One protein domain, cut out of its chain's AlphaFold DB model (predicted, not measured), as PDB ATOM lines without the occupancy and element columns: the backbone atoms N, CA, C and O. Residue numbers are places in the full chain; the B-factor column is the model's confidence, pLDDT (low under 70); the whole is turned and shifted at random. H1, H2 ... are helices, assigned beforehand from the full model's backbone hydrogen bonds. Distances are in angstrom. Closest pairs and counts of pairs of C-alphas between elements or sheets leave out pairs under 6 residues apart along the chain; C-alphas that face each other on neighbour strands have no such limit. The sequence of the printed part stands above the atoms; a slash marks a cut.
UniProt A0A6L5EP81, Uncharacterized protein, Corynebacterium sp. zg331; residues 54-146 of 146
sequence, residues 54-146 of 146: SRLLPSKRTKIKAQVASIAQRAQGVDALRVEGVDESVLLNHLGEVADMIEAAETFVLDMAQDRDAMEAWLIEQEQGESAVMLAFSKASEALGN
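This is residues 54 to 146 of the 146 residues of an uncharacterized protein of Corynebacterium sp. zg331 (UniProt A0A6L5EP81). H2 and H1 form a long helical hairpin, and residues 74 to 79 stick out at its closed end. At the other end H4 crosses H2, joined to it by H3. The printed part, 93 residues with named helices H1 H2 H3 H4, is all helix and loose, radius of gyration of the C-alphas 15.6 A, spanning 51 by 27 by 17 A.

H2, residues 88 to 112, touches H1, residues 58 to 74, opposite ways at a shallow tilt of 17 degrees, closest C-alphas 103 and 59, 4.8 A. Residues 102 to 112 of H2 alone touch H4, residues 129 to 144, closest C-alphas 109 and 137, 5.6 A. H3, residues 116 to 125, only just touches H2, only at the corner, by 3 C-alpha pairs within 8 A. In H2 19 of 21 O i to N i+4 pairs are within hydrogen-bond range, in H1, H3 and H4 every pair.

H2 measures 35.1 A, from C-alpha 88 at (115.344, 124.549, 158.937) to C-alpha 112 at (133.677, 129.305, 129.339).

pLDDT is under 70 in residues 73 to 94 and 145 to 146.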
ATOM      1  N   SER A  54     114.288 139.963 139.083       82.56
ATOM      2  CA  SER A  54     114.243 139.104 137.889       82.56
ATOM      3  C   SER A  54     115.361 139.404 136.892       82.56
ATOM      4  O   SER A  54     115.836 138.494 136.231       82.56
ATOM      5  N   ARG A  55     115.837 140.652 136.835       87.19
ATOM      6  CA  ARG A  55     116.924 141.085 135.937       87.19
ATOM      7  C   ARG A  55     118.328 140.816 136.477       87.19
ATOM      8  O   ARG A  55     119.306 141.290 135.907       87.19
ATOM      9  N   LEU A  56     118.438 140.154 137.623       88.88
ATOM     10  CA  LEU A  56     119.720 139.789 138.207       88.88
ATOM     11  C   LEU A  56     120.086 138.367 137.809       88.88
ATOM     12  O   LEU A  56     119.213 137.509 137.675       88.88
ATOM     13  N   LEU A  57     121.391 138.129 137.716       91.25
ATOM     14  CA  LEU A  57     121.957 136.794 137.600       91.25
ATOM     15  C   LEU A  57     121.439 135.863 138.716       91.25
ATOM     16  O   LEU A  57     121.241 136.326 139.851       91.25
ATOM     17  N   PRO A  58     121.227 134.569 138.419       87.94
ATOM     18  CA  PRO A  58     120.767 133.584 139.393       87.94
ATOM     19  C   PRO A  58     121.542 133.599 140.716       87.94
ATOM     20  O   PRO A  58     120.910 133.643 141.771       87.94
ATOM     21  N   SER A  59     122.877 133.672 140.687       88.12
ATOM     22  CA  SER A  59     123.714 133.736 141.897       88.12
ATOM     23  C   SER A  59     123.335 134.907 142.816       88.12
ATOM     24  O   SER A  59     123.112 134.744 144.020       88.12
ATOM     25  N   LYS A  60     123.160 136.098 142.234       88.69
ATOM     26  CA  LYS A  60     122.779 137.325 142.943       88.69
ATOM     27  C   LYS A  60     121.375 137.213 143.527       88.69
ATOM     28  O   LYS A  60     121.154 137.662 144.651       88.69
ATOM     29  N   ARG A  61     120.433 136.596 142.802       87.19
ATOM     30  CA  ARG A  61     119.079 136.338 143.319       87.19
ATOM     31  C   ARG A  61     119.127 135.398 144.518       87.19
ATOM     32  O   ARG A  61     118.522 135.709 145.540       87.19
ATOM     33  N   THR A  62     119.876 134.302 144.428       85.25
ATOM     34  CA  THR A  62     120.028 133.334 145.523       85.25
ATOM     35  C   THR A  62     120.654 133.971 146.757       85.25
ATOM     36  O   THR A  62     120.155 133.784 147.865       85.25
ATOM     37  N   LYS A  63     121.679 134.809 146.581       86.06
ATOM     38  CA  LYS A  63     122.320 135.541 147.680       86.06
ATOM     39  C   LYS A  63     121.350 136.480 148.396       86.06
ATOM     40  O   LYS A  63     121.312 136.507 149.623       86.06
ATOM     41  N   ILE A  64     120.525 137.206 147.640       85.62
ATOM     42  CA  ILE A  64     119.484 138.076 148.207       85.62
ATOM     43  C   ILE A  64     118.429 137.243 148.943       85.62
ATOM     44  O   ILE A  64     118.073 137.593 150.064       85.62
ATOM     45  N   LYS A  65     117.974 136.115 148.378       83.12
ATOM     46  CA  LYS A  65     117.046 135.192 149.062       83.12
ATOM     47  C   LYS A  65     117.630 134.697 150.393       83.12
ATOM     48  O   LYS A  65     116.941 134.747 151.407       83.12
ATOM     49  N   ALA A  66     118.901 134.291 150.411       82.31
ATOM     50  CA  ALA A  66     119.589 133.845 151.624       82.31
ATOM     51  C   ALA A  66     119.708 134.968 152.672       82.31
ATOM     52  O   ALA A  66     119.474 134.744 153.859       82.31
ATOM     53  N   GLN A  67     120.008 136.197 152.240       81.44
ATOM     54  CA  GLN A  67     120.051 137.366 153.122       81.44
ATOM     55  C   GLN A  67     118.675 137.696 153.707       81.44
ATOM     56  O   GLN A  67     118.574 137.924 154.910       81.44
ATOM     57  N   VAL A  68     117.620 137.684 152.888       81.81
ATOM     58  CA  VAL A  68     116.241 137.913 153.344       81.81
ATOM     59  C   VAL A  68     115.826 136.845 154.352       81.81
ATOM     60  O   VAL A  68     115.315 137.195 155.411       81.81
ATOM     61  N   ALA A  69     116.112 135.569 154.081       78.12
ATOM     62  CA  ALA A  69     115.832 134.479 155.011       78.12
ATOM     63  C   ALA A  69     116.587 134.650 156.342       78.12
ATOM     64  O   ALA A  69     115.999 134.509 157.413       78.12
ATOM     65  N   SER A  70     117.865 135.043 156.295       77.19
ATOM     66  CA  SER A  70     118.657 135.315 157.502       77.19
ATOM     67  C   SER A  70     118.125 136.511 158.303       77.19
ATOM     68  O   SER A  70     118.098 136.468 159.534       77.19
ATOM     69  N   ILE A  71     117.676 137.576 157.631       74.81
ATOM     70  CA  ILE A  71     117.065 138.745 158.280       74.81
ATOM     71  C   ILE A  71     115.727 138.363 158.914       74.81
ATOM     72  O   ILE A  71     115.524 138.674 160.084       74.81
ATOM     73  N   ALA A  72     114.858 137.656 158.188       71.00
ATOM     74  CA  ALA A  72     113.575 137.174 158.699       71.00
ATOM     75  C   ALA A  72     113.766 136.307 159.955       71.00
ATOM     76  O   ALA A  72     113.095 136.512 160.963       71.00
ATOM     77  N   GLN A  73     114.766 135.422 159.942       68.88
ATOM     78  CA  GLN A  73     115.107 134.590 161.091       68.88
ATOM     79  C   GLN A  73     115.661 135.390 162.273       68.88
ATOM     80  O   GLN A  73     115.462 134.989 163.408       68.88
ATOM     81  N   ARG A  74     116.392 136.488 162.059       67.81
ATOM     82  CA  ARG A  74     116.904 137.328 163.161       67.81
ATOM     83  C   ARG A  74     115.849 138.283 163.702       67.81
ATOM     84  O   ARG A  74     115.923 138.676 164.860       67.81
ATOM     85  N   ALA A  75     114.874 138.630 162.874       67.19
ATOM     86  CA  ALA A  75     113.754 139.487 163.216       67.19
ATOM     87  C   ALA A  75     112.636 138.744 163.976       67.19
ATOM     88  O   ALA A  75     111.502 139.218 163.948       67.19
ATOM     89  N   GLN A  76     112.925 137.599 164.630       51.97
ATOM     90  CA  GLN A  76     111.920 136.778 165.329       51.97
ATOM     91  C   GLN A  76     111.016 137.654 166.196       51.97
ATOM     92  O   GLN A  76     111.451 138.310 167.141       51.97
ATOM     93  N   GLY A  77     109.761 137.676 165.772       49.12
ATOM     94  CA  GLY A  77     108.803 138.763 165.922       49.12
ATOM     95  C   GLY A  77     107.826 138.753 164.738       49.12
ATOM     96  O   GLY A  77     106.660 139.081 164.916       49.12
ATOM     97  N   VAL A  78     108.260 138.279 163.560       48.38
ATOM     98  CA  VAL A  78     107.381 137.988 162.414       48.38
ATOM     99  C   VAL A  78     107.300 136.476 162.198       48.38
ATOM    100  O   VAL A  78     108.269 135.836 161.800       48.38
ATOM    101  N   ASP A  79     106.134 135.915 162.503       48.09
ATOM    102  CA  ASP A  79     105.801 134.485 162.568       48.09
ATOM    103  C   ASP A  79     105.591 133.854 161.172       48.09
ATOM    104  O   ASP A  79     104.615 133.151 160.912       48.09
ATOM    105  N   ALA A  80     106.469 134.161 160.215       49.84
ATOM    106  CA  ALA A  80     106.306 133.751 158.825       49.84
ATOM    107  C   ALA A  80     107.546 133.008 158.328       49.84
ATOM    108  O   ALA A  80     108.613 133.604 158.211       49.84
ATOM    109  N   LEU A  81     107.325 131.736 157.979       49.97
ATOM    110  CA  LEU A  81     108.204 130.740 157.340       49.97
ATOM    111  C   LEU A  81     108.487 129.566 158.283       49.97
ATOM    112  O   LEU A  81     109.587 129.401 158.787       49.97
ATOM    113  N   ARG A  82     107.452 128.752 158.516       42.59
ATOM    114  CA  ARG A  82     107.611 127.339 158.865       42.59
ATOM    115  C   ARG A  82     107.408 126.542 157.586       42.59
ATOM    116  O   ARG A  82     106.273 126.397 157.134       42.59
ATOM    117  N   VAL A  83     108.485 126.040 156.998       46.06
ATOM    118  CA  VAL A  83     108.390 124.967 156.002       46.06
ATOM    119  C   VAL A  83     108.544 123.645 156.758       46.06
ATOM    120  O   VAL A  83     109.627 123.309 157.227       46.06
ATOM    121  N   GLU A  84     107.447 122.903 156.947       38.97
ATOM    122  CA  GLU A  84     107.485 121.603 157.631       38.97
ATOM    123  C   GLU A  84     108.369 120.592 156.880       38.97
ATOM    124  O   GLU A  84     108.178 120.345 155.689       38.97
ATOM    125  N   GLY A  85     109.290 119.942 157.604       42.97
ATOM    126  CA  GLY A  85     109.882 118.663 157.190       42.97
ATOM    127  C   GLY A  85     111.401 118.614 157.020       42.97
ATOM    128  O   GLY A  85     111.934 117.532 156.781       42.97
ATOM    129  N   VAL A  86     112.121 119.723 157.189       46.44
ATOM    130  CA  VAL A  86     113.590 119.720 157.240       46.44
ATOM    131  C   VAL A  86     114.040 120.534 158.446       46.44
ATOM    132  O   VAL A  86     113.371 121.496 158.811       46.44
ATOM    133  N   ASP A  87     115.142 120.140 159.089       48.22
ATOM    134  CA  ASP A  87     115.770 120.942 160.142       48.22
ATOM    135  C   ASP A  87     116.206 122.283 159.529       48.22
ATOM    136  O   ASP A  87     117.258 122.410 158.899       48.22
ATOM    137  N   GLU A  88     115.303 123.258 159.622       52.53
ATOM    138  CA  GLU A  88     115.344 124.549 158.937       52.53
ATOM    139  C   GLU A  88     116.625 125.303 159.310       52.53
ATOM    140  O   GLU A  88     117.221 125.991 158.484       52.53
ATOM    141  N   SER A  89     117.133 125.057 160.522       53.31
ATOM    142  CA  SER A  89     118.399 125.589 161.011       53.31
ATOM    143  C   SER A  89     119.608 125.106 160.199       53.31
ATOM    144  O   SER A  89     120.497 125.896 159.896       53.31
ATOM    145  N   VAL A  90     119.629 123.838 159.782       52.84
ATOM    146  CA  VAL A  90     120.729 123.242 159.012       52.84
ATOM    147  C   VAL A  90     120.681 123.725 157.563       52.84
ATOM    148  O   VAL A  90     121.691 124.189 157.040       52.84
ATOM    149  N   LEU A  91     119.503 123.717 156.933       56.59
ATOM    150  CA  LEU A  91     119.317 124.237 155.568       56.59
ATOM    151  C   LEU A  91     119.693 125.724 155.453       56.59
ATOM    152  O   LEU A  91     120.333 126.126 154.483       56.59
ATOM    153  N   LEU A  92     119.334 126.531 156.455       59.59
ATOM    154  CA  LEU A  92     119.656 127.961 156.505       59.59
ATOM    155  C   LEU A  92     121.138 128.231 156.775       59.59
ATOM    156  O   LEU A  92     121.694 129.164 156.196       59.59
ATOM    157  N   ASN A  93     121.803 127.404 157.586       64.06
ATOM    158  CA  ASN A  93     123.246 127.524 157.814       64.06
ATOM    159  C   ASN A  93     124.064 127.238 156.546       64.06
ATOM    160  O   ASN A  93     125.116 127.842 156.350       64.06
ATOM    161  N   HIS A  94     123.555 126.381 155.659       68.25
ATOM    162  CA  HIS A  94     124.210 126.043 154.392       68.25
ATOM    163  C   HIS A  94     123.722 126.882 153.201       68.25
ATOM    164  O   HIS A  94     124.294 126.798 152.119       68.25
ATOM    165  N   LEU A  95     122.712 127.744 153.371       71.56
ATOM    166  CA  LEU A  95     122.189 128.591 152.288       71.56
ATOM    167  C   LEU A  95     123.243 129.563 151.733       71.56
ATOM    168  O   LEU A  95     123.240 129.848 150.535       71.56
ATOM    169  N   GLY A  96     124.159 130.038 152.583       75.56
ATOM    170  CA  GLY A  96     125.315 130.827 152.146       75.56
ATOM    171  C   GLY A  96     126.268 130.017 151.266       75.56
ATOM    172  O   GLY A  96     126.620 130.458 150.178       75.56
ATOM    173  N   GLU A  97     126.598 128.795 151.683       82.69
ATOM    174  CA  GLU A  97     127.478 127.892 150.928       82.69
ATOM    175  C   GLU A  97     126.863 127.496 149.577       82.69
ATOM    176  O   GLU A  97     127.559 127.437 148.565       82.69
ATOM    177  N   VAL A  98     125.545 127.281 149.531       82.25
ATOM    178  CA  VAL A  98     124.813 127.022 148.283       82.25
ATOM    179  C   VAL A  98     124.851 128.240 147.358       82.25
ATOM    180  O   VAL A  98     125.044 128.083 146.152       82.25
ATOM    181  N   ALA A  99     124.692 129.452 147.897       84.31
ATOM    182  CA  ALA A  99     124.801 130.674 147.104       84.31
ATOM    183  C   ALA A  99     126.213 130.843 146.521       84.31
ATOM    184  O   ALA A  99     126.339 131.144 145.334       84.31
ATOM    185  N   ASP A 100     127.253 130.578 147.316       87.44
ATOM    186  CA  ASP A 100     128.649 130.649 146.878       87.44
ATOM    187  C   ASP A 100     128.971 129.573 145.822       87.44
ATOM    188  O   ASP A 100     129.657 129.848 144.837       87.44
ATOM    189  N   MET A 101     128.423 128.362 145.969       89.25
ATOM    190  CA  MET A 101     128.534 127.301 144.961       89.25
ATOM    191  C   MET A 101     127.901 127.721 143.629       89.25
ATOM    192  O   MET A 101     128.503 127.529 142.573       89.25
ATOM    193  N   ILE A 102     126.697 128.303 143.665       90.88
ATOM    194  CA  ILE A 102     126.008 128.787 142.460       90.88
ATOM    195  C   ILE A 102     126.784 129.951 141.832       90.88
ATOM    196  O   ILE A 102     126.923 129.986 140.615       90.88
ATOM    197  N   GLU A 103     127.331 130.868 142.634       93.62
ATOM    198  CA  GLU A 103     128.179 131.972 142.162       93.62
ATOM    199  C   GLU A 103     129.445 131.455 141.457       93.62
ATOM    200  O   GLU A 103     129.794 131.932 140.374       93.62
ATOM    201  N   ALA A 104     130.097 130.433 142.015       93.00
ATOM    202  CA  ALA A 104     131.264 129.803 141.405       93.00
ATOM    203  C   ALA A 104     130.922 129.087 140.087       93.00
ATOM    204  O   ALA A 104     131.623 129.266 139.088       93.00
ATOM    205  N   ALA A 105     129.834 128.310 140.060       92.06
ATOM    206  CA  ALA A 105     129.371 127.620 138.857       92.06
ATOM    207  C   ALA A 105     128.969 128.609 137.752       92.06
ATOM    208  O   ALA A 105     129.347 128.434 136.596       92.06
ATOM    209  N   GLU A 106     128.254 129.676 138.110       95.69
ATOM    210  CA  GLU A 106     127.856 130.747 137.194       95.69
ATOM    211  C   GLU A 106     129.076 131.469 136.616       95.69
ATOM    212  O   GLU A 106     129.172 131.631 135.401       95.69
ATOM    213  N   THR A 107     130.042 131.840 137.461       95.94
ATOM    214  CA  THR A 107     131.286 132.493 137.022       95.94
ATOM    215  C   THR A 107     132.031 131.620 136.021       95.94
ATOM    216  O   THR A 107     132.391 132.080 134.941       95.94
ATOM    217  N   PHE A 108     132.186 130.336 136.337       95.06
ATOM    218  CA  PHE A 108     132.837 129.382 135.453       95.06
ATOM    219  C   PHE A 108     132.121 129.243 134.102       95.06
ATOM    220  O   PHE A 108     132.765 129.251 133.054       95.06
ATOM    221  N   VAL A 109     130.788 129.143 134.104       95.25
ATOM    222  CA  VAL A 109     129.989 129.072 132.871       95.25
ATOM    223  C   VAL A 109     130.174 130.326 132.022       95.25
ATOM    224  O   VAL A 109     130.350 130.214 130.810       95.25
ATOM    225  N   LEU A 110     130.159 131.508 132.640       95.56
ATOM    226  CA  LEU A 110     130.347 132.782 131.945       95.56
ATOM    227  C   LEU A 110     131.768 132.952 131.395       95.56
ATOM    228  O   LEU A 110     131.943 133.586 130.356       95.56
ATOM    229  N   ASP A 111     132.773 132.387 132.060       95.44
ATOM    230  CA  ASP A 111     134.164 132.402 131.594       95.44
ATOM    231  C   ASP A 111     134.402 131.405 130.447       95.44
ATOM    232  O   ASP A 111     135.231 131.651 129.572       95.44
ATOM    233  N   MET A 112     133.650 130.302 130.418       93.88
ATOM    234  CA  MET A 112     133.677 129.305 129.339       93.88
ATOM    235  C   MET A 112     132.770 129.665 128.150       93.88
ATOM    236  O   MET A 112     132.832 129.016 127.101       93.88
ATOM    237  N   ALA A 113     131.899 130.665 128.296       95.06
ATOM    238  CA  ALA A 113     130.963 131.065 127.256       95.06
ATOM    239  C   ALA A 113     131.689 131.704 126.060       95.06
ATOM    240  O   ALA A 113     132.556 132.559 126.218       95.06
ATOM    241  N   GLN A 114     131.293 131.326 124.840       94.44
ATOM    242  CA  GLN A 114     131.802 131.966 123.616       94.44
ATOM    243  C   GLN A 114     131.355 133.427 123.506       94.44
ATOM    244  O   GLN A 114     132.110 134.280 123.046       94.44
ATOM    245  N   ASP A 115     130.123 133.696 123.934       96.50
ATOM    246  CA  ASP A 115     129.553 135.027 124.078       96.50
ATOM    247  C   ASP A 115     129.045 135.150 125.515       96.50
ATOM    248  O   ASP A 115     128.052 134.522 125.905       96.50
ATOM    249  N   ARG A 116     129.794 135.907 126.319       96.06
ATOM    250  CA  ARG A 116     129.504 136.101 127.739       96.06
ATOM    251  C   ARG A 116     128.175 136.821 127.939       96.06
ATOM    252  O   ARG A 116     127.388 136.393 128.777       96.06
ATOM    253  N   ASP A 117     127.924 137.872 127.164       95.69
ATOM    254  CA  ASP A 117     126.748 138.726 127.325       95.69
ATOM    255  C   ASP A 117     125.476 137.964 126.935       95.69
ATOM    256  O   ASP A 117     124.459 138.043 127.626       95.69
ATOM    257  N   ALA A 118     125.545 137.149 125.876       96.38
ATOM    258  CA  ALA A 118     124.441 136.276 125.489       96.38
ATOM    259  C   ALA A 118     124.158 135.186 126.539       96.38
ATOM    260  O   ALA A 118     122.994 134.885 126.810       96.38
ATOM    261  N   MET A 119     125.197 134.603 127.148       96.56
ATOM    262  CA  MET A 119     125.027 133.612 128.217       96.56
ATOM    263  C   MET A 119     124.436 134.242 129.484       96.56
ATOM    264  O   MET A 119     123.541 133.664 130.096       96.56
ATOM    265  N   GLU A 120     124.895 135.435 129.862       95.69
ATOM    266  CA  GLU A 120     124.340 136.192 130.986       95.69
ATOM    267  C   GLU A 120     122.860 136.524 130.757       95.69
ATOM    268  O   GLU A 120     122.033 136.241 131.626       95.69
ATOM    269  N   ALA A 121     122.504 137.039 129.576       95.06
ATOM    270  CA  ALA A 121     121.111 137.305 129.219       95.06
ATOM    271  C   ALA A 121     120.255 136.032 129.298       95.06
ATOM    272  O   ALA A 121     119.204 136.034 129.942       95.06
ATOM    273  N   TRP A 122     120.747 134.923 128.733       95.94
ATOM    274  CA  TRP A 122     120.053 133.639 128.790       95.94
ATOM    275  C   TRP A 122     119.817 133.179 130.233       95.94
ATOM    276  O   TRP A 122     118.698 132.790 130.558       95.94
ATOM    277  N   LEU A 123     120.823 133.258 131.112       93.44
ATOM    278  CA  LEU A 123     120.709 132.871 132.525       93.44
ATOM    279  C   LEU A 123     119.708 133.739 133.300       93.44
ATOM    280  O   LEU A 123     118.986 133.232 134.163       93.44
ATOM    281  N   ILE A 124     119.655 135.038 133.001       93.50
ATOM    282  CA  ILE A 124     118.723 135.981 133.631       93.50
ATOM    283  C   ILE A 124     117.272 135.620 133.294       93.50
ATOM    284  O   ILE A 124     116.431 135.624 134.196       93.50
ATOM    285  N   GLU A 125     117.000 135.265 132.037       94.25
ATOM    286  CA  GLU A 125     115.662 134.957 131.511       94.25
ATOM    287  C   GLU A 125     115.052 133.651 132.052       94.25
ATOM    288  O   GLU A 125     113.852 133.423 131.892       94.25
ATOM    289  N   GLN A 126     115.836 132.791 132.709       90.62
ATOM    290  CA  GLN A 126     115.337 131.505 133.199       90.62
ATOM    291  C   GLN A 126     114.497 131.649 134.475       90.62
ATOM    292  O   GLN A 126     114.968 132.170 135.493       90.62
ATOM    293  N   GLU A 127     113.288 131.075 134.450       83.19
ATOM    294  CA  GLU A 127     112.405 130.964 135.624       83.19
ATOM    295  C   GLU A 127     113.066 130.161 136.757       83.19
ATOM    296  O   GLU A 127     113.005 130.549 137.923       83.19
ATOM    297  N   GLN A 128     113.764 129.074 136.406       86.88
ATOM    298  CA  GLN A 128     114.554 128.248 137.327       86.88
ATOM    299  C   GLN A 128     116.052 128.508 137.134       86.88
ATOM    300  O   GLN A 128     116.798 127.652 136.653       86.88
ATOM    301  N   GLY A 129     116.487 129.722 137.476       86.81
ATOM    302  CA  GLY A 129     117.866 130.169 137.257       86.81
ATOM    303  C   GLY A 129     118.927 129.275 137.898       86.81
ATOM    304  O   GLY A 129     119.949 129.008 137.277       86.81
ATOM    305  N   GLU A 130     118.686 128.770 139.110       88.69
ATOM    306  CA  GLU A 130     119.629 127.904 139.823       88.69
ATOM    307  C   GLU A 130     119.848 126.579 139.063       88.69
ATOM    308  O   GLU A 130     120.984 126.181 138.804       88.69
ATOM    309  N   SER A 131     118.763 125.941 138.614       89.19
ATOM    310  CA  SER A 131     118.803 124.732 137.778       89.19
ATOM    311  C   SER A 131     119.505 124.983 136.440       89.19
ATOM    312  O   SER A 131     120.271 124.142 135.970       89.19
ATOM    313  N   ALA A 132     119.270 126.148 135.831       91.38
ATOM    314  CA  ALA A 132     119.882 126.532 134.563       91.38
ATOM    315  C   ALA A 132     121.402 126.719 134.673       91.38
ATOM    316  O   ALA A 132     122.131 126.229 133.808       91.38
ATOM    317  N   VAL A 133     121.886 127.354 135.750       93.25
ATOM    318  CA  VAL A 133     123.327 127.467 136.040       93.25
ATOM    319  C   VAL A 133     123.953 126.083 136.169       93.25
ATOM    320  O   VAL A 133     124.968 125.814 135.530       93.25
ATOM    321  N   MET A 134     123.337 125.178 136.934       93.94
ATOM    322  CA  MET A 134     123.880 123.829 137.138       93.94
ATOM    323  C   MET A 134     123.897 123.001 135.846       93.94
ATOM    324  O   MET A 134     124.859 122.277 135.587       93.94
ATOM    325  N   LEU A 135     122.873 123.137 134.999       94.06
ATOM    326  CA  LEU A 135     122.834 122.492 133.687       94.06
ATOM    327  C   LEU A 135     123.934 123.030 132.760       94.06
ATOM    328  O   LEU A 135     124.644 122.254 132.116       94.06
ATOM    329  N   ALA A 136     124.093 124.355 132.700       92.50
ATOM    330  CA  ALA A 136     125.132 124.994 131.902       92.50
ATOM    331  C   ALA A 136     126.536 124.610 132.398       92.50
ATOM    332  O   ALA A 136     127.417 124.326 131.586       92.50
ATOM    333  N   PHE A 137     126.719 124.517 133.717       94.44
ATOM    334  CA  PHE A 137     127.953 124.052 134.344       94.44
ATOM    335  C   PHE A 137     128.270 122.603 133.962       94.44
ATOM    336  O   PHE A 137     129.387 122.325 133.529       94.44
ATOM    337  N   SER A 138     127.286 121.697 134.028       92.44
ATOM    338  CA  SER A 138     127.447 120.305 133.581       92.44
ATOM    339  C   SER A 138     127.932 120.249 132.132       92.44
ATOM    340  O   SER A 138     128.955 119.629 131.842       92.44
ATOM    341  N   LYS A 139     127.272 120.989 131.234       92.38
ATOM    342  CA  LYS A 139     127.648 121.064 129.817       92.38
ATOM    343  C   LYS A 139     129.062 121.624 129.607       92.38
ATOM    344  O   LYS A 139     129.802 121.124 128.764       92.38
ATOM    345  N   ALA A 140     129.449 122.654 130.358       90.12
ATOM    346  CA  ALA A 140     130.794 123.226 130.291       90.12
ATOM    347  C   ALA A 140     131.863 122.256 130.830       90.12
ATOM    348  O   ALA A 140     132.955 122.176 130.273       90.12
ATOM    349  N   SER A 141     131.541 121.478 131.867       90.19
ATOM    350  CA  SER A 141     132.445 120.469 132.430       90.19
ATOM    351  C   SER A 141     132.691 119.296 131.476       90.19
ATOM    352  O   SER A 141     133.824 118.837 131.345       90.19
ATOM    353  N   GLU A 142     131.670 118.867 130.729       90.44
ATOM    354  CA  GLU A 142     131.803 117.843 129.685       90.44
ATOM    355  C   GLU A 142     132.743 118.295 128.562       90.44
ATOM    356  O   GLU A 142     133.520 117.497 128.044       90.44
ATOM    357  N   ALA A 143     132.724 119.587 128.220       85.81
ATOM    358  CA  ALA A 143     133.614 120.152 127.211       85.81
ATOM    359  C   ALA A 143     135.097 120.176 127.636       85.81
ATOM    360  O   ALA A 143     135.962 120.237 126.768       85.81
ATOM    361  N   LEU A 144     135.395 120.117 128.940       81.25
ATOM    362  CA  LEU A 144     136.760 119.985 129.477       81.25
ATOM    363  C   LEU A 144     137.219 118.532 129.616       81.25
ATOM    364  O   LEU A 144     138.417 118.275 129.692       81.25
ATOM    365  N   GLY A 145     136.270 117.596 129.711       66.56
ATOM    366  CA  GLY A 145     136.522 116.163 129.859       66.56
ATOM    367  C   GLY A 145     136.784 115.416 128.547       66.56
ATOM    368  O   GLY A 145     136.940 114.195 128.595       66.56
ATOM    369  N   ASN A 146     136.823 116.123 127.411       49.34
ATOM    370  CA  ASN A 146     137.229 115.617 126.095       49.34
ATOM    371  C   ASN A 146     138.601 116.159 125.690       49.34
ATOM    372  O   ASN A 146     138.770 117.398 125.711       49.34
TER     373      ASN A 146